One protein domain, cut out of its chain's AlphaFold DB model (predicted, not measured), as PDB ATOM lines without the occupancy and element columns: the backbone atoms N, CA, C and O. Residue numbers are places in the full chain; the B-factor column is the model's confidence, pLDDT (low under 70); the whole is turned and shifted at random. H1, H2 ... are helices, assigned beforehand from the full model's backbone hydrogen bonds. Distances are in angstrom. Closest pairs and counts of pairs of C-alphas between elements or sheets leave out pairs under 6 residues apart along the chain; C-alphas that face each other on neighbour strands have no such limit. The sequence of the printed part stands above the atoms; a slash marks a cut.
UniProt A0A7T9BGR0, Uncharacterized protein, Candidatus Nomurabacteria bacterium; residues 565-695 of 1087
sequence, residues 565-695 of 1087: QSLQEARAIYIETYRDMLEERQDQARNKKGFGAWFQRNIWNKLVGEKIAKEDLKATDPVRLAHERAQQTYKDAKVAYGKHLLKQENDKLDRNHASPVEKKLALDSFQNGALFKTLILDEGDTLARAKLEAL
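AT A GLANCE: This is residues 565 to 695 of the 1087 residues of an uncharacterized protein of Candidatus Nomurabacteria bacterium (UniProt A0A7T9BGR0). This is a long rod: H3 and H4 make a helical hairpin, H1 packs lengthwise on its open end and runs past it, and poorly formed H2 slants back at the tip. H1, H3 and H4 form an up-and-down bundle. The printed part has 131 residues with four named helices, H1 to H4; it is all helix and extended, radius of gyration of the C-alphas 21.5 A, spanning 75 by 27 by 22 A.

HOW THE PARTS SIT: H1, residues 565 to 591, touches H3, residues 622 to 655, at a shallow tilt of 20 degrees, opposite ways; their closest C-alphas, of Ala 570 and Tyr 634, are 4.7 A apart. H3 and H4, residues 660 to 693, are a hairpin; the closest C-alphas, of Leu 653 and Lys 663, are 6.1 A apart. H2, residues 595 to 608, is apart from both. Every O i to N i+4 pair is within hydrogen-bond range in H1 and H3, 7 of 10 in H2, 26 of 30 in H4.

IN THESE COORDINATES: H1 runs 38.9 A from C-alpha 565 at (-11.896, -30.660, 29.998), H2 19.1 A, H3 49.1 A, and H4 45.7 A to C-alpha 693 at (-15.815, -40.992, 47.112).

THE WHOLE: The printed part has no cut. The H2 to H3 link is long. Residues 593 and 595 to 615 have pLDDT under 70.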
ATOM      1  N   GLN A 565     -11.802 -31.530  28.821       97.12
ATOM      2  CA  GLN A 565     -11.896 -30.660  29.998       97.12
ATOM      3  C   GLN A 565     -13.360 -30.382  30.357       97.12
ATOM      4  O   GLN A 565     -13.745 -30.526  31.513       97.12
ATOM      5  N   SER A 566     -14.205 -30.097  29.362       96.69
ATOM      6  CA  SER A 566     -15.644 -29.904  29.575       96.69
ATOM      7  C   SER A 566     -16.328 -31.156  30.141       96.69
ATOM      8  O   SER A 566     -17.223 -31.037  30.977       96.69
ATOM      9  N   LEU A 567     -15.909 -32.364  29.735       97.56
ATOM     10  CA  LEU A 567     -16.398 -33.615  30.328       97.56
ATOM     11  C   LEU A 567     -15.941 -33.769  31.786       97.56
ATOM     12  O   LEU A 567     -16.747 -34.155  32.632       97.56
ATOM     13  N   GLN A 568     -14.682 -33.454  32.094       97.19
ATOM     14  CA  GLN A 568     -14.154 -33.518  33.461       97.19
ATOM     15  C   GLN A 568     -14.861 -32.527  34.397       97.19
ATOM     16  O   GLN A 568     -15.246 -32.903  35.504       97.19
ATOM     17  N   GLU A 569     -15.105 -31.296  33.944       96.94
ATOM     18  CA  GLU A 569     -15.854 -30.287  34.700       96.94
ATOM     19  C   GLU A 569     -17.310 -30.701  34.913       96.94
ATOM     20  O   GLU A 569     -17.801 -30.693  36.041       96.94
ATOM     21  N   ALA A 570     -17.994 -31.155  33.857       97.62
ATOM     22  CA  ALA A 570     -19.368 -31.630  33.976       97.62
ATOM     23  C   ALA A 570     -19.473 -32.860  34.897       97.62
ATOM     24  O   ALA A 570     -20.450 -32.999  35.636       97.62
ATOM     25  N   ARG A 571     -18.453 -33.733  34.903       97.94
ATOM     26  CA  ARG A 571     -18.343 -34.844  35.856       97.94
ATOM     27  C   ARG A 571     -18.208 -34.324  37.286       97.94
ATOM     28  O   ARG A 571     -18.929 -34.811  38.151       97.94
ATOM     29  N   ALA A 572     -17.334 -33.352  37.541       97.50
ATOM     30  CA  ALA A 572     -17.149 -32.774  38.872       97.50
ATOM     31  C   ALA A 572     -18.455 -32.165  39.416       97.50
ATOM     32  O   ALA A 572     -18.880 -32.532  40.511       97.50
ATOM     33  N   ILE A 573     -19.154 -31.362  38.606       97.38
ATOM     34  CA  ILE A 573     -20.452 -30.755  38.958       97.38
ATOM     35  C   ILE A 573     -21.511 -31.834  39.229       97.38
ATOM     36  O   ILE A 573     -22.296 -31.752  40.178       97.38
ATOM     37  N   TYR A 574     -21.545 -32.886  38.409       97.62
ATOM     38  CA  TYR A 574     -22.468 -34.000  38.615       97.62
ATOM     39  C   TYR A 574     -22.195 -34.760  39.921       97.62
ATOM     40  O   TYR A 574     -23.135 -35.178  40.598       97.62
ATOM     41  N   ILE A 575     -20.927 -34.931  40.297       97.06
ATOM     42  CA  ILE A 575     -20.530 -35.586  41.547       97.06
ATOM     43  C   ILE A 575     -20.821 -34.705  42.767       97.06
ATOM     44  O   ILE A 575     -21.302 -35.215  43.777       97.06
ATOM     45  N   GLU A 576     -20.599 -33.396  42.665       96.56
ATOM     46  CA  GLU A 576     -20.924 -32.427  43.715       96.56
ATOM     47  C   GLU A 576     -22.432 -32.379  43.983       96.56
ATOM     48  O   GLU A 576     -22.876 -32.678  45.087       96.56
ATOM     49  N   THR A 577     -23.246 -32.167  42.946       96.56
ATOM     50  CA  THR A 577     -24.715 -32.184  43.086       96.56
ATOM     51  C   THR A 577     -25.257 -33.547  43.525       96.56
ATOM     52  O   THR A 577     -26.309 -33.632  44.160       96.56
ATOM     53  N   TYR A 578     -24.559 -34.646  43.208       96.19
ATOM     54  CA  TYR A 578     -24.884 -35.969  43.740       96.19
ATOM     55  C   TYR A 578     -24.633 -36.056  45.250       96.19
ATOM     56  O   TYR A 578     -25.465 -36.629  45.955       96.19
ATOM     57  N   ARG A 579     -23.529 -35.480  45.749       95.56
ATOM     58  CA  ARG A 579     -23.235 -35.382  47.185       95.56
ATOM     59  C   ARG A 579     -24.299 -34.553  47.901       95.56
ATOM     60  O   ARG A 579     -24.886 -35.062  48.852       95.56
ATOM     61  N   ASP A 580     -24.626 -33.370  47.387       95.44
ATOM     62  CA  ASP A 580     -25.663 -32.496  47.957       95.44
ATOM     63  C   ASP A 580     -27.015 -33.217  48.036       95.44
ATOM     64  O   ASP A 580     -27.700 -33.199  49.057       95.44
ATOM     65  N   MET A 581     -27.382 -33.945  46.976       95.75
ATOM     66  CA  MET A 581     -28.602 -34.753  46.950       95.75
ATOM     67  C   MET A 581     -28.576 -35.887  47.990       95.75
ATOM     68  O   MET A 581     -29.625 -36.228  48.543       95.75
ATOM     69  N   LEU A 582     -27.423 -36.507  48.261       93.31
ATOM     70  CA  LEU A 582     -27.300 -37.508  49.324       93.31
ATOM     71  C   LEU A 582     -27.415 -36.880  50.719       93.31
ATOM     72  O   LEU A 582     -28.064 -37.471  51.582       93.31
ATOM     73  N   GLU A 583     -26.833 -35.701  50.936       93.19
ATOM     74  CA  GLU A 583     -26.921 -34.964  52.203       93.19
ATOM     75  C   GLU A 583     -28.354 -34.510  52.495       93.19
ATOM     76  O   GLU A 583     -28.893 -34.849  53.550       93.19
ATOM     77  N   GLU A 584     -29.031 -33.889  51.527       93.75
ATOM     78  CA  GLU A 584     -30.432 -33.468  51.664       93.75
ATOM     79  C   GLU A 584     -31.349 -34.670  51.940       93.75
ATOM     80  O   GLU A 584     -32.241 -34.618  52.788       93.75
ATOM     81  N   ARG A 585     -31.092 -35.823  51.304       89.00
ATOM     82  CA  ARG A 585     -31.810 -37.070  51.629       89.00
ATOM     83  C   ARG A 585     -31.585 -37.508  53.069       89.00
ATOM     84  O   ARG A 585     -32.531 -37.962  53.718       89.00
ATOM     85  N   GLN A 586     -30.354 -37.422  53.569       88.50
ATOM     86  CA  GLN A 586     -30.059 -37.764  54.957       88.50
ATOM     87  C   GLN A 586     -30.742 -36.798  55.925       88.50
ATOM     88  O   GLN A 586     -31.290 -37.253  56.932       88.50
ATOM     89  N   ASP A 587     -30.768 -35.507  55.618       89.12
ATOM     90  CA  ASP A 587     -31.391 -34.491  56.460       89.12
ATOM     91  C   ASP A 587     -32.919 -34.589  56.442       89.12
ATOM     92  O   ASP A 587     -33.542 -34.595  57.505       89.12
ATOM     93  N   GLN A 588     -33.546 -34.844  55.291       87.44
ATOM     94  CA  GLN A 588     -34.977 -35.163  55.237       87.44
ATOM     95  C   GLN A 588     -35.311 -36.452  55.989       87.44
ATOM     96  O   GLN A 588     -36.343 -36.522  56.659       87.44
ATOM     97  N   ALA A 589     -34.446 -37.471  55.940       83.81
ATOM     98  CA  ALA A 589     -34.629 -38.693  56.720       83.81
ATOM     99  C   ALA A 589     -34.471 -38.462  58.237       83.81
ATOM    100  O   ALA A 589     -35.138 -39.142  59.026       83.81
ATOM    101  N   ARG A 590     -33.621 -37.510  58.653       84.25
ATOM    102  CA  ARG A 590     -33.488 -37.063  60.053       84.25
ATOM    103  C   ARG A 590     -34.710 -36.257  60.498       84.25
ATOM    104  O   ARG A 590     -35.226 -36.522  61.579       84.25
ATOM    105  N   ASN A 591     -35.222 -35.368  59.647       86.31
ATOM    106  CA  ASN A 591     -36.327 -34.460  59.966       86.31
ATOM    107  C   ASN A 591     -37.714 -35.128  59.897       86.31
ATOM    108  O   ASN A 591     -38.579 -34.827  60.716       86.31
ATOM    109  N   LYS A 592     -37.947 -36.076  58.972       78.75
ATOM    110  CA  LYS A 592     -39.246 -36.779  58.828       78.75
ATOM    111  C   LYS A 592     -39.551 -37.759  59.966       78.75
ATOM    112  O   LYS A 592     -40.701 -38.162  60.126       78.75
ATOM    113  N   LYS A 593     -38.557 -38.189  60.748       62.19
ATOM    114  CA  LYS A 593     -38.761 -39.143  61.845       62.19
ATOM    115  C   LYS A 593     -38.604 -38.422  63.176       62.19
ATOM    116  O   LYS A 593     -37.488 -38.270  63.658       62.19
ATOM    117  N   GLY A 594     -39.729 -38.043  63.788       70.50
ATOM    118  CA  GLY A 594     -39.754 -37.606  65.185       70.50
ATOM    119  C   GLY A 594     -38.917 -38.548  66.056       70.50
ATOM    120  O   GLY A 594     -38.944 -39.768  65.859       70.50
ATOM    121  N   PHE A 595     -38.141 -37.976  66.977       61.16
ATOM    122  CA  PHE A 595     -37.066 -38.633  67.733       61.16
ATOM    123  C   PHE A 595     -37.443 -40.027  68.294       61.16
ATOM    124  O   PHE A 595     -36.631 -40.952  68.261       61.16
ATOM    125  N   GLY A 596     -38.706 -40.227  68.699       64.75
ATOM    126  CA  GLY A 596     -39.234 -41.515  69.178       64.75
ATOM    127  C   GLY A 596     -39.400 -42.608  68.106       64.75
ATOM    128  O   GLY A 596     -39.073 -43.768  68.352       64.75
ATOM    129  N   ALA A 597     -39.824 -42.266  66.885       60.59
ATOM    130  CA  ALA A 597     -39.929 -43.220  65.772       60.59
ATOM    131  C   ALA A 597     -38.554 -43.550  65.163       60.59
ATOM    132  O   ALA A 597     -38.354 -44.630  64.599       60.59
ATOM    133  N   TRP A 598     -37.596 -42.627  65.302       61.50
ATOM    134  CA  TRP A 598     -36.213 -42.814  64.882       61.50
ATOM    135  C   TRP A 598     -35.532 -43.925  65.691       61.50
ATOM    136  O   TRP A 598     -34.877 -44.765  65.088       61.50
ATOM    137  N   PHE A 599     -35.717 -44.019  67.010       65.88
ATOM    138  CA  PHE A 599     -35.036 -45.051  67.808       65.88
ATOM    139  C   PHE A 599     -35.612 -46.467  67.609       65.88
ATOM    140  O   PHE A 599     -34.846 -47.414  67.438       65.88
ATOM    141  N   GLN A 600     -36.942 -46.627  67.550       60.50
ATOM    142  CA  GLN A 600     -37.573 -47.958  67.484       60.50
ATOM    143  C   GLN A 600     -37.571 -48.600  66.086       60.50
ATOM    144  O   GLN A 600     -37.415 -49.814  65.979       60.50
ATOM    145  N   ARG A 601     -37.689 -47.822  64.998       56.69
ATOM    146  CA  ARG A 601     -37.630 -48.367  63.623       56.69
ATOM    147  C   ARG A 601     -36.229 -48.361  63.010       56.69
ATOM    148  O   ARG A 601     -35.981 -49.136  62.091       56.69
ATOM    149  N   ASN A 602     -35.288 -47.527  63.469       54.94
ATOM    150  CA  ASN A 602     -34.010 -47.407  62.757       54.94
ATOM    151  C   ASN A 602     -32.981 -48.482  63.057       54.94
ATOM    152  O   ASN A 602     -32.090 -48.616  62.236       54.94
ATOM    153  N   ILE A 603     -33.030 -49.239  64.152       58.00
ATOM    154  CA  ILE A 603     -32.038 -50.319  64.308       58.00
ATOM    155  C   ILE A 603     -32.294 -51.380  63.230       58.00
ATOM    156  O   ILE A 603     -31.392 -51.709  62.463       58.00
ATOM    157  N   TRP A 604     -33.552 -51.791  63.063       49.16
ATOM    158  CA  TRP A 604     -33.940 -52.751  62.033       49.16
ATOM    159  C   TRP A 604     -33.996 -52.174  60.619       49.16
ATOM    160  O   TRP A 604     -33.611 -52.890  59.712       49.16
ATOM    161  N   ASN A 605     -34.355 -50.904  60.385       55.50
ATOM    162  CA  ASN A 605     -34.322 -50.342  59.020       55.50
ATOM    163  C   ASN A 605     -32.918 -49.849  58.603       55.50
ATOM    164  O   ASN A 605     -32.634 -49.802  57.406       55.50
ATOM    165  N   LYS A 606     -32.007 -49.542  59.548       54.16
ATOM    166  CA  LYS A 606     -30.579 -49.308  59.239       54.16
ATOM    167  C   LYS A 606     -29.823 -50.613  58.978       54.16
ATOM    168  O   LYS A 606     -28.924 -50.589  58.145       54.16
ATOM    169  N   LEU A 607     -30.191 -51.726  59.627       44.19
ATOM    170  CA  LEU A 607     -29.705 -53.070  59.266       44.19
ATOM    171  C   LEU A 607     -30.383 -53.605  57.993       44.19
ATOM    172  O   LEU A 607     -29.718 -54.093  57.090       44.19
ATOM    173  N   VAL A 608     -31.707 -53.449  57.936       42.72
ATOM    174  CA  VAL A 608     -32.680 -53.766  56.867       42.72
ATOM    175  C   VAL A 608     -32.254 -53.269  55.497       42.72
ATOM    176  O   VAL A 608     -32.392 -53.857  54.428       42.72
ATOM    177  N   GLY A 609     -31.755 -52.047  55.566       46.62
ATOM    178  CA  GLY A 609     -31.352 -51.322  54.413       46.62
ATOM    179  C   GLY A 609     -32.504 -51.035  53.449       46.62
ATOM    180  O   GLY A 609     -32.311 -51.162  52.239       46.62
ATOM    181  N   GLU A 610     -33.645 -50.565  53.955       49.78
ATOM    182  CA  GLU A 610     -34.759 -50.066  53.139       49.78
ATOM    183  C   GLU A 610     -34.215 -49.098  52.073       49.78
ATOM    184  O   GLU A 610     -33.495 -48.146  52.396       49.78
ATOM    185  N   LYS A 611     -34.409 -49.432  50.787       51.53
ATOM    186  CA  LYS A 611     -33.922 -48.622  49.663       51.53
ATOM    187  C   LYS A 611     -34.576 -47.253  49.791       51.53
ATOM    188  O   LYS A 611     -35.767 -47.143  49.537       51.53
ATOM    189  N   ILE A 612     -33.797 -46.250  50.184       52.69
ATOM    190  CA  ILE A 612     -34.204 -44.848  50.085       52.69
ATOM    191  C   ILE A 612     -34.373 -44.600  48.585       52.69
ATOM    192  O   ILE A 612     -33.389 -44.561  47.834       52.69
ATOM    193  N   ALA A 613     -35.618 -44.630  48.126       57.31
ATOM    194  CA  ALA A 613     -35.940 -44.603  46.716       57.31
ATOM    195  C   ALA A 613     -35.648 -43.204  46.162       57.31
ATOM    196  O   ALA A 613     -35.569 -42.219  46.897       57.31
ATOM    197  N   LYS A 614     -35.457 -43.076  44.842       56.81
ATOM    198  CA  LYS A 614     -35.276 -41.743  44.234       56.81
ATOM    199  C   LYS A 614     -36.483 -40.834  44.498       56.81
ATOM    200  O   LYS A 614     -36.333 -39.617  44.467       56.81
ATOM    201  N   GLU A 615     -37.635 -41.434  44.779       66.81
ATOM    202  CA  GLU A 615     -38.888 -40.767  45.117       66.81
ATOM    203  C   GLU A 615     -38.895 -40.069  46.492       66.81
ATOM    204  O   GLU A 615     -39.842 -39.340  46.782       66.81
ATOM    205  N   ASP A 616     -37.862 -40.238  47.327       76.62
ATOM    206  CA  ASP A 616     -37.860 -39.674  48.686       76.62
ATOM    207  C   ASP A 616     -37.686 -38.146  48.731       76.62
ATOM    208  O   ASP A 616     -38.206 -37.503  49.654       76.62
ATOM    209  N   LEU A 617     -37.021 -37.569  47.717       85.94
ATOM    210  CA  LEU A 617     -37.007 -36.126  47.458       85.94
ATOM    211  C   LEU A 617     -38.173 -35.770  46.532       85.94
ATOM    212  O   LEU A 617     -38.353 -36.384  45.468       85.94
ATOM    213  N   LYS A 618     -38.940 -34.738  46.903       90.75
ATOM    214  CA  LYS A 618     -40.025 -34.216  46.061       90.75
ATOM    215  C   LYS A 618     -39.468 -33.855  44.679       90.75
ATOM    216  O   LYS A 618     -38.349 -33.373  44.566       90.75
ATOM    217  N   ALA A 619     -40.249 -34.062  43.619       91.88
ATOM    218  CA  ALA A 619     -39.827 -33.698  42.259       91.88
ATOM    219  C   ALA A 619     -39.507 -32.195  42.111       91.88
ATOM    220  O   ALA A 619     -38.745 -31.814  41.234       91.88
ATOM    221  N   THR A 620     -40.066 -31.361  42.990       94.31
ATOM    222  CA  THR A 620     -39.847 -29.911  43.061       94.31
ATOM    223  C   THR A 620     -38.685 -29.506  43.969       94.31
ATOM    224  O   THR A 620     -38.491 -28.318  44.202       94.31
ATOM    225  N   ASP A 621     -37.967 -30.462  44.559       94.81
ATOM    226  CA  ASP A 621     -36.843 -30.174  45.446       94.81
ATOM    227  C   ASP A 621     -35.688 -29.554  44.633       94.81
ATOM    228  O   ASP A 621     -35.265 -30.156  43.635       94.81
ATOM    229  N   PRO A 622     -35.179 -28.364  45.009       95.94
ATOM    230  CA  PRO A 622     -34.145 -27.673  44.241       95.94
ATOM    231  C   PRO A 622     -32.868 -28.510  44.107       95.94
ATOM    232  O   PRO A 622     -32.249 -28.502  43.044       95.94
ATOM    233  N   VAL A 623     -32.517 -29.310  45.121       95.62
ATOM    234  CA  VAL A 623     -31.321 -30.165  45.097       95.62
ATOM    235  C   VAL A 623     -31.487 -31.298  44.086       95.62
ATOM    236  O   VAL A 623     -30.564 -31.638  43.341       95.62
ATOM    237  N   ARG A 624     -32.698 -31.859  43.990       94.94
ATOM    238  CA  ARG A 624     -33.020 -32.870  42.978       94.94
ATOM    239  C   ARG A 624     -32.966 -32.285  41.566       94.94
ATOM    240  O   ARG A 624     -32.375 -32.911  40.688       94.94
ATOM    241  N   LEU A 625     -33.550 -31.106  41.351       95.94
ATOM    242  CA  LEU A 625     -33.527 -30.428  40.049       95.94
ATOM    243  C   LEU A 625     -32.097 -30.059  39.630       95.94
ATOM    244  O   LEU A 625     -31.738 -30.254  38.469       95.94
ATOM    245  N   ALA A 626     -31.265 -29.588  40.563       96.19
ATOM    246  CA  ALA A 626     -29.849 -29.322  40.320       96.19
ATOM    247  C   ALA A 626     -29.097 -30.597  39.908       96.19
ATOM    248  O   ALA A 626     -28.374 -30.590  38.911       96.19
ATOM    249  N   HIS A 627     -29.331 -31.717  40.601       96.31
ATOM    250  CA  HIS A 627     -28.741 -33.006  40.243       96.31
ATOM    251  C   HIS A 627     -29.195 -33.511  38.863       96.31
ATOM    252  O   HIS A 627     -28.378 -34.011  38.088       96.31
ATOM    253  N   GLU A 628     -30.482 -33.378  38.525       95.88
ATOM    254  CA  GLU A 628     -31.018 -33.768  37.213       95.88
ATOM    255  C   GLU A 628     -30.438 -32.897  36.081       95.88
ATOM    256  O   GLU A 628     -30.051 -33.432  35.039       95.88
ATOM    257  N   ARG A 629     -30.279 -31.581  36.301       96.50
ATOM    258  CA  ARG A 629     -29.597 -30.675  35.358       96.50
ATOM    259  C   ARG A 629     -28.127 -31.046  35.182       96.50
ATOM    260  O   ARG A 629     -27.690 -31.224  34.051       96.50
ATOM    261  N   ALA A 630     -27.393 -31.246  36.276       96.62
ATOM    262  CA  ALA A 630     -25.991 -31.653  36.227       96.62
ATOM    263  C   ALA A 630     -25.809 -33.009  35.526       96.62
ATOM    264  O   ALA A 630     -24.866 -33.196  34.759       96.62
ATOM    265  N   GLN A 631     -26.748 -33.944  35.720       96.25
ATOM    266  CA  GLN A 631     -26.758 -35.216  34.999       96.25
ATOM    267  C   GLN A 631     -26.904 -35.012  33.486       96.25
ATOM    268  O   GLN A 631     -26.258 -35.720  32.710       96.25
ATOM    269  N   GLN A 632     -27.758 -34.079  33.064       96.31
ATOM    270  CA  GLN A 632     -27.962 -33.773  31.653       96.31
ATOM    271  C   GLN A 632     -26.734 -33.077  31.050       96.31
ATOM    272  O   GLN A 632     -26.231 -33.540  30.030       96.31
ATOM    273  N   THR A 633     -26.174 -32.071  31.730       96.62
ATOM    274  CA  THR A 633     -24.928 -31.400  31.321       96.62
ATOM    275  C   THR A 633     -23.779 -32.393  31.155       96.62
ATOM    276  O   THR A 633     -23.057 -32.350  30.162       96.62
ATOM    277  N   TYR A 634     -23.644 -33.343  32.082       97.56
ATOM    278  CA  TYR A 634     -22.660 -34.417  31.987       97.56
ATOM    279  C   TYR A 634     -22.877 -35.320  30.764       97.56
ATOM    280  O   TYR A 634     -21.920 -35.632  30.054       97.56
ATOM    281  N   LYS A 635     -24.123 -35.708  30.458       96.44
ATOM    282  CA  LYS A 635     -24.433 -36.495  29.251       96.44
ATOM    283  C   LYS A 635     -24.105 -35.739  27.967       96.44
ATOM    284  O   LYS A 635     -23.518 -36.321  27.055       96.44
ATOM    285  N   ASP A 636     -24.442 -34.457  27.905       96.62
ATOM    286  CA  ASP A 636     -24.186 -33.633  26.726       96.62
ATOM    287  C   ASP A 636     -22.677 -33.403  26.527       96.62
ATOM    288  O   ASP A 636     -22.172 -33.554  25.410       96.62
ATOM    289  N   ALA A 637     -21.920 -33.167  27.607       97.69
ATOM    290  CA  ALA A 637     -20.457 -33.087  27.570       97.69
ATOM    291  C   ALA A 637     -19.818 -34.410  27.111       97.69
ATOM    292  O   ALA A 637     -18.884 -34.421  26.307       97.69
ATOM    293  N   LYS A 638     -20.369 -35.546  27.547       97.62
ATOM    294  CA  LYS A 638     -19.929 -36.883  27.136       97.62
ATOM    295  C   LYS A 638     -20.152 -37.142  25.646       97.62
ATOM    296  O   LYS A 638     -19.294 -37.733  24.986       97.62
ATOM    297  N   VAL A 639     -21.256 -36.655  25.079       97.25
ATOM    298  CA  VAL A 639     -21.489 -36.698  23.627       97.25
ATOM    299  C   VAL A 639     -20.602 -35.712  22.874       97.25
ATOM    300  O   VAL A 639     -20.090 -36.059  21.810       97.25
ATOM    301  N   ALA A 640     -20.338 -34.520  23.405       97.31
ATOM    302  CA  ALA A 640     -19.368 -33.608  22.799       97.31
ATOM    303  C   ALA A 640     -17.967 -34.244  22.726       97.31
ATOM    304  O   ALA A 640     -17.331 -34.221  21.668       97.31
ATOM    305  N   TYR A 641     -17.525 -34.899  23.803       98.12
ATOM    306  CA  TYR A 641     -16.253 -35.619  23.843       98.12
ATOM    307  C   TYR A 641     -16.217 -36.804  22.867       98.12
ATOM    308  O   TYR A 641     -15.261 -36.954  22.107       98.12
ATOM    309  N   GLY A 642     -17.288 -37.599  22.783       97.31
ATOM    310  CA  GLY A 642     -17.369 -38.682  21.800       97.31
ATOM    311  C   GLY A 642     -17.315 -38.206  20.345       97.31
ATOM    312  O   GLY A 642     -16.620 -38.805  19.524       97.31
ATOM    313  N   LYS A 643     -17.974 -37.084  20.019       97.44
ATOM    314  CA  LYS A 643     -17.887 -36.464  18.686       97.44
ATOM    315  C   LYS A 643     -16.467 -35.989  18.385       97.44
ATOM    316  O   LYS A 643     -16.001 -36.141  17.258       97.44
ATOM    317  N   HIS A 644     -15.776 -35.450  19.386       97.56
ATOM    318  CA  HIS A 644     -14.377 -35.054  19.265       97.56
ATOM    319  C   HIS A 644     -13.460 -36.256  18.981       97.56
ATOM    320  O   HIS A 644     -12.657 -36.184  18.055       97.56
ATOM    321  N   LEU A 645     -13.629 -37.381  19.687       97.56
ATOM    322  CA  LEU A 645     -12.867 -38.611  19.428       97.56
ATOM    323  C   LEU A 645     -13.119 -39.174  18.020       97.56
ATOM    324  O   LEU A 645     -12.175 -39.565  17.337       97.56
ATOM    325  N   LEU A 646     -14.372 -39.165  17.550       97.12
ATOM    326  CA  LEU A 646     -14.696 -39.575  16.176       97.12
ATOM    327  C   LEU A 646     -14.065 -38.662  15.133       97.12
ATOM    328  O   LEU A 646     -13.566 -39.152  14.123       97.12
ATOM    329  N   LYS A 647     -14.062 -37.349  15.378       97.62
ATOM    330  CA  LYS A 647     -13.397 -36.390  14.495       97.62
ATOM    331  C   LYS A 647     -11.890 -36.652  14.439       97.62
ATOM    332  O   LYS A 647     -11.337 -36.715  13.349       97.62
ATOM    333  N   GLN A 648     -11.239 -36.882  15.579       97.56
ATOM    334  CA  GLN A 648      -9.812 -37.211  15.610       97.56
ATOM    335  C   GLN A 648      -9.486 -38.483  14.821       97.56
ATOM    336  O   GLN A 648      -8.481 -38.518  14.111       97.56
ATOM    337  N   GLU A 649     -10.320 -39.517  14.926       97.88
ATOM    338  CA  GLU A 649     -10.122 -40.754  14.171       97.88
ATOM    339  C   GLU A 649     -10.388 -40.555  12.674       97.88
ATOM    340  O   GLU A 649      -9.604 -41.001  11.839       97.88
ATOM    341  N   ASN A 650     -11.429 -39.798  12.329       97.38
ATOM    342  CA  ASN A 650     -11.711 -39.382  10.960       97.38
ATOM    343  C   ASN A 650     -10.510 -38.650  10.336       97.38
ATOM    344  O   ASN A 650     -10.081 -39.005   9.241       97.38
ATOM    345  N   ASP A 651      -9.923 -37.695  11.060       97.94
ATOM    346  CA  ASP A 651      -8.779 -36.901  10.603       97.94
ATOM    347  C   ASP A 651      -7.490 -37.744  10.502       97.94
ATOM    348  O   ASP A 651      -6.607 -37.462   9.690       97.94
ATOM    349  N   LYS A 652      -7.337 -38.798  11.317       97.62
ATOM    350  CA  LYS A 652      -6.251 -39.786  11.149       97.62
ATOM    351  C   LYS A 652      -6.446 -40.624   9.887       97.62
ATOM    352  O   LYS A 652      -5.488 -40.816   9.147       97.62
ATOM    353  N   LEU A 653      -7.666 -41.093   9.627       97.62
ATOM    354  CA  LEU A 653      -7.982 -41.875   8.429       97.62
ATOM    355  C   LEU A 653      -7.814 -41.043   7.153       97.62
ATOM    356  O   LEU A 653      -7.287 -41.550   6.166       97.62
ATOM    357  N   ASP A 654      -8.177 -39.759   7.204       97.38
ATOM    358  CA  ASP A 654      -7.944 -38.809   6.113       97.38
ATOM    359  C   ASP A 654      -6.448 -38.589   5.854       97.38
ATOM    360  O   ASP A 654      -6.011 -38.633   4.703       97.38
ATOM    361  N   ARG A 655      -5.637 -38.431   6.910       97.88
ATOM    362  CA  ARG A 655      -4.169 -38.323   6.788       97.88
ATOM    363  C   ARG A 655      -3.512 -39.592   6.249       97.88
ATOM    364  O   ARG A 655      -2.504 -39.498   5.561       97.88
ATOM    365  N   ASN A 656      -4.093 -40.755   6.526       97.69
ATOM    366  CA  ASN A 656      -3.619 -42.039   6.009       97.69
ATOM    367  C   ASN A 656      -4.149 -42.351   4.599       97.69
ATOM    368  O   ASN A 656      -3.922 -43.454   4.106       97.69
ATOM    369  N   HIS A 657      -4.860 -41.414   3.959       97.00
ATOM    370  CA  HIS A 657      -5.461 -41.583   2.634       97.00
ATOM    371  C   HIS A 657      -6.348 -42.835   2.510       97.00
ATOM    372  O   HIS A 657      -6.427 -43.440   1.440       97.00
ATOM    373  N   ALA A 658      -7.028 -43.230   3.594       97.12
ATOM    374  CA  ALA A 658      -7.943 -44.366   3.570       97.12
ATOM    375  C   ALA A 658      -9.067 -44.118   2.552       97.12
ATOM    376  O   ALA A 658      -9.643 -43.027   2.492       97.12
ATOM    377  N   SER A 659      -9.415 -45.135   1.762       97.44
ATOM    378  CA  SER A 659     -10.526 -45.026   0.812       97.44
ATOM    379  C   SER A 659     -11.848 -44.732   1.545       97.44
ATOM    380  O   SER A 659     -12.000 -45.100   2.711       97.44
ATOM    381  N   PRO A 660     -12.869 -44.136   0.895       96.75
ATOM    382  CA  PRO A 660     -14.153 -43.852   1.548       96.75
ATOM    383  C   PRO A 660     -14.811 -45.080   2.201       96.75
ATOM    384  O   PRO A 660     -15.487 -44.959   3.223       96.75
ATOM    385  N   VAL A 661     -14.594 -46.270   1.626       95.56
ATOM    386  CA  VAL A 661     -15.101 -47.543   2.154       95.56
ATOM    387  C   VAL A 661     -14.328 -47.966   3.404       95.56
ATOM    388  O   VAL A 661     -14.948 -48.294   4.416       95.56
ATOM    389  N   GLU A 662     -12.995 -47.921   3.364       94.50
ATOM    390  CA  GLU A 662     -12.143 -48.226   4.523       94.50
ATOM    391  C   GLU A 662     -12.383 -47.239   5.657       94.50
ATOM    392  O   GLU A 662     -12.523 -47.644   6.807       94.50
ATOM    393  N   LYS A 663     -12.517 -45.954   5.328       96.56
ATOM    394  CA  LYS A 663     -12.806 -44.887   6.279       96.56
ATOM    395  C   LYS A 663     -14.122 -45.131   7.009       96.56
ATOM    396  O   LYS A 663     -14.161 -45.064   8.235       96.56
ATOM    397  N   LYS A 664     -15.191 -45.474   6.282       94.88
ATOM    398  CA  LYS A 664     -16.483 -45.817   6.889       94.88
ATOM    399  C   LYS A 664     -16.373 -47.046   7.794       94.88
ATOM    400  O   LYS A 664     -16.842 -47.008   8.924       94.88
ATOM    401  N   LEU A 665     -15.721 -48.112   7.328       93.75
ATOM    402  CA  LEU A 665     -15.574 -49.352   8.095       93.75
ATOM    403  C   LEU A 665     -14.710 -49.162   9.354       93.75
ATOM    404  O   LEU A 665     -15.022 -49.722  10.406       93.75
ATOM    405  N   ALA A 666     -13.659 -48.347   9.267       95.19
ATOM    406  CA  ALA A 666     -12.804 -47.994  10.393       95.19
ATOM    407  C   ALA A 666     -13.534 -47.104  11.410       95.19
ATOM    408  O   ALA A 666     -13.455 -47.381  12.604       95.19
ATOM    409  N   LEU A 667     -14.307 -46.107  10.964       95.88
ATOM    410  CA  LEU A 667     -15.136 -45.279  11.850       95.88
ATOM    411  C   LEU A 667     -16.232 -46.097  12.545       95.88
ATOM    412  O   LEU A 667     -16.411 -45.955  13.753       95.88
ATOM    413  N   ASP A 668     -16.901 -47.004  11.828       93.00
ATOM    414  CA  ASP A 668     -17.894 -47.917  12.411       93.00
ATOM    415  C   ASP A 668     -17.245 -48.852  13.449       93.00
ATOM    416  O   ASP A 668     -17.814 -49.115  14.514       93.00
ATOM    417  N   SER A 669     -16.036 -49.354  13.169       92.25
ATOM    418  CA  SER A 669     -15.268 -50.173  14.113       92.25
ATOM    419  C   SER A 669     -14.840 -49.373  15.347       92.25
ATOM    420  O   SER A 669     -15.001 -49.835  16.479       92.25
ATOM    421  N   PHE A 670     -14.371 -48.139  15.150       95.88
ATOM    422  CA  PHE A 670     -13.968 -47.234  16.220       95.88
ATOM    423  C   PHE A 670     -15.150 -46.855  17.122       95.88
ATOM    424  O   PHE A 670     -15.042 -46.973  18.345       95.88
ATOM    425  N   GLN A 671     -16.296 -46.488  16.535       94.25
ATOM    426  CA  GLN A 671     -17.534 -46.169  17.255       94.25
ATOM    427  C   GLN A 671     -17.990 -47.351  18.124       94.25
ATOM    428  O   GLN A 671     -18.317 -47.178  19.298       94.25
ATOM    429  N   ASN A 672     -17.960 -48.570  17.579       88.38
ATOM    430  CA  ASN A 672     -18.441 -49.771  18.269       88.38
ATOM    431  C   ASN A 672     -17.417 -50.422  19.211       88.38
ATOM    432  O   ASN A 672     -17.783 -51.272  20.025       88.38
ATOM    433  N   GLY A 673     -16.141 -50.056  19.098       93.31
ATOM    434  CA  GLY A 673     -15.041 -50.611  19.881       93.31
ATOM    435  C   GLY A 673     -14.455 -49.598  20.857       93.31
ATOM    436  O   GLY A 673     -14.786 -49.599  22.043       93.31
ATOM    437  N   ALA A 674     -13.554 -48.754  20.354       94.44
ATOM    438  CA  ALA A 674     -12.765 -47.828  21.162       94.44
ATOM    439  C   ALA A 674     -13.631 -46.771  21.860       94.44
ATOM    440  O   ALA A 674     -13.440 -46.490  23.045       94.44
ATOM    441  N   LEU A 675     -14.620 -46.227  21.150       95.38
ATOM    442  CA  LEU A 675     -15.492 -45.189  21.682       95.38
ATOM    443  C   LEU A 675     -16.472 -45.746  22.721       95.38
ATOM    444  O   LEU A 675     -16.663 -45.130  23.767       95.38
ATOM    445  N   PHE A 676     -17.014 -46.949  22.493       94.44
ATOM    446  CA  PHE A 676     -17.780 -47.674  23.509       94.44
ATOM    447  C   PHE A 676     -16.942 -47.927  24.766       94.44
ATOM    448  O   PHE A 676     -17.396 -47.630  25.866       94.44
ATOM    449  N   LYS A 677     -15.712 -48.438  24.623       94.62
ATOM    450  CA  LYS A 677     -14.826 -48.684  25.769       94.62
ATOM    451  C   LYS A 677     -14.583 -47.398  26.566       94.62
ATOM    452  O   LYS A 677     -14.865 -47.366  27.757       94.62
ATOM    453  N   THR A 678     -14.153 -46.338  25.890       96.31
ATOM    454  CA  THR A 678     -13.775 -45.072  26.533       96.31
ATOM    455  C   THR A 678     -14.976 -44.401  27.204       96.31
ATOM    456  O   THR A 678     -14.922 -44.043  28.376       96.31
ATOM    457  N   LEU A 679     -16.093 -44.244  26.482       96.56
ATOM    458  CA  LEU A 679     -17.249 -43.511  26.998       96.56
ATOM    459  C   LEU A 679     -18.152 -44.359  27.891       96.56
ATOM    460  O   LEU A 679     -18.819 -43.808  28.749       96.56
ATOM    461  N   ILE A 680     -18.283 -45.666  27.693       95.12
ATOM    462  CA  ILE A 680     -19.249 -46.461  28.470       95.12
ATOM    463  C   ILE A 680     -18.562 -47.164  29.632       95.12
ATOM    464  O   ILE A 680     -19.059 -47.080  30.754       95.12
ATOM    465  N   LEU A 681     -17.434 -47.829  29.372       92.81
ATOM    466  CA  LEU A 681     -16.735 -48.619  30.385       92.81
ATOM    467  C   LEU A 681     -15.851 -47.727  31.256       92.81
ATOM    468  O   LEU A 681     -16.137 -47.568  32.438       92.81
ATOM    469  N   ASP A 682     -14.845 -47.079  30.669       95.06
ATOM    470  CA  ASP A 682     -13.822 -46.347  31.431       95.06
ATOM    471  C   ASP A 682     -14.427 -45.131  32.160       95.06
ATOM    472  O   ASP A 682     -14.187 -44.903  33.350       95.06
ATOM    473  N   GLU A 683     -15.290 -44.374  31.479       96.50
ATOM    474  CA  GLU A 683     -16.049 -43.280  32.091       96.50
ATOM    475  C   GLU A 683     -17.054 -43.785  33.142       96.50
ATOM    476  O   GLU A 683     -17.270 -43.134  34.164       96.50
ATOM    477  N   GLY A 684     -17.680 -44.944  32.904       93.69
ATOM    478  CA  GLY A 684     -18.606 -45.568  33.847       93.69
ATOM    479  C   GLY A 684     -17.918 -45.933  35.161       93.69
ATOM    480  O   GLY A 684     -18.428 -45.592  36.230       93.69
ATOM    481  N   ASP A 685     -16.736 -46.541  35.071       91.25
ATOM    482  CA  ASP A 685     -15.887 -46.897  36.208       91.25
ATOM    483  C   ASP A 685     -15.391 -45.645  36.942       91.25
ATOM    484  O   ASP A 685     -15.459 -45.567  38.171       91.25
ATOM    485  N   THR A 686     -14.952 -44.629  36.194       93.94
ATOM    486  CA  THR A 686     -14.502 -43.349  36.760       93.94
ATOM    487  C   THR A 686     -15.629 -42.662  37.530       93.94
ATOM    488  O   THR A 686     -15.442 -42.224  38.667       93.94
ATOM    489  N   LEU A 687     -16.830 -42.623  36.951       94.44
ATOM    490  CA  LEU A 687     -18.008 -42.059  37.596       94.44
ATOM    491  C   LEU A 687     -18.434 -42.871  38.826       94.44
ATOM    492  O   LEU A 687     -18.861 -42.293  39.825       94.44
ATOM    493  N   ALA A 688     -18.336 -44.200  38.776       90.50
ATOM    494  CA  ALA A 688     -18.663 -45.056  39.908       90.50
ATOM    495  C   ALA A 688     -17.702 -44.845  41.087       90.50
ATOM    496  O   ALA A 688     -18.169 -44.717  42.219       90.50
ATOM    497  N   ARG A 689     -16.392 -44.734  40.830       90.81
ATOM    498  CA  ARG A 689     -15.394 -44.390  41.859       90.81
ATOM    499  C   ARG A 689     -15.651 -43.010  42.452       90.81
ATOM    500  O   ARG A 689     -15.741 -42.885  43.668       90.81
ATOM    501  N   ALA A 690     -15.895 -42.000  41.618       92.69
ATOM    502  CA  ALA A 690     -16.180 -40.652  42.105       92.69
ATOM    503  C   ALA A 690     -17.475 -40.590  42.942       92.69
ATOM    504  O   ALA A 690     -17.538 -39.889  43.950       92.69
ATOM    505  N   LYS A 691     -18.505 -41.377  42.594       93.25
ATOM    506  CA  LYS A 691     -19.716 -41.520  43.423       93.25
ATOM    507  C   LYS A 691     -19.447 -42.208  44.756       93.25
ATOM    508  O   LYS A 691     -20.072 -41.848  45.748       93.25
ATOM    509  N   LEU A 692     -18.544 -43.186  44.774       90.12
ATOM    510  CA  LEU A 692     -18.106 -43.866  45.991       90.12
ATOM    511  C   LEU A 692     -17.388 -42.894  46.934       90.12
ATOM    512  O   LEU A 692     -17.651 -42.881  48.134       90.12
ATOM    513  N   GLU A 693     -16.529 -42.039  46.379       91.69
ATOM    514  CA  GLU A 693     -15.815 -40.992  47.112       91.69
ATOM    515  C   GLU A 693     -16.730 -39.859  47.586       91.69
ATOM    516  O   GLU A 693     -16.448 -39.223  48.602       91.69
ATOM    517  N   ALA A 694     -17.833 -39.618  46.871       92.44
ATOM    518  CA  ALA A 694     -18.866 -38.660  47.246       92.44
ATOM    519  C   ALA A 694     -19.803 -39.157  48.354       92.44
ATOM    520  O   ALA A 694     -20.574 -38.352  48.878       92.44
ATOM    521  N   LEU A 695     -19.741 -40.441  48.733       92.12
ATOM    522  CA  LEU A 695     -20.512 -40.945  49.866       92.12
ATOM    523  C   LEU A 695     -20.111 -40.212  51.158       92.12
ATOM    524  O   LEU A 695     -18.922 -39.968  51.385       92.12
TER     525      LEU A 695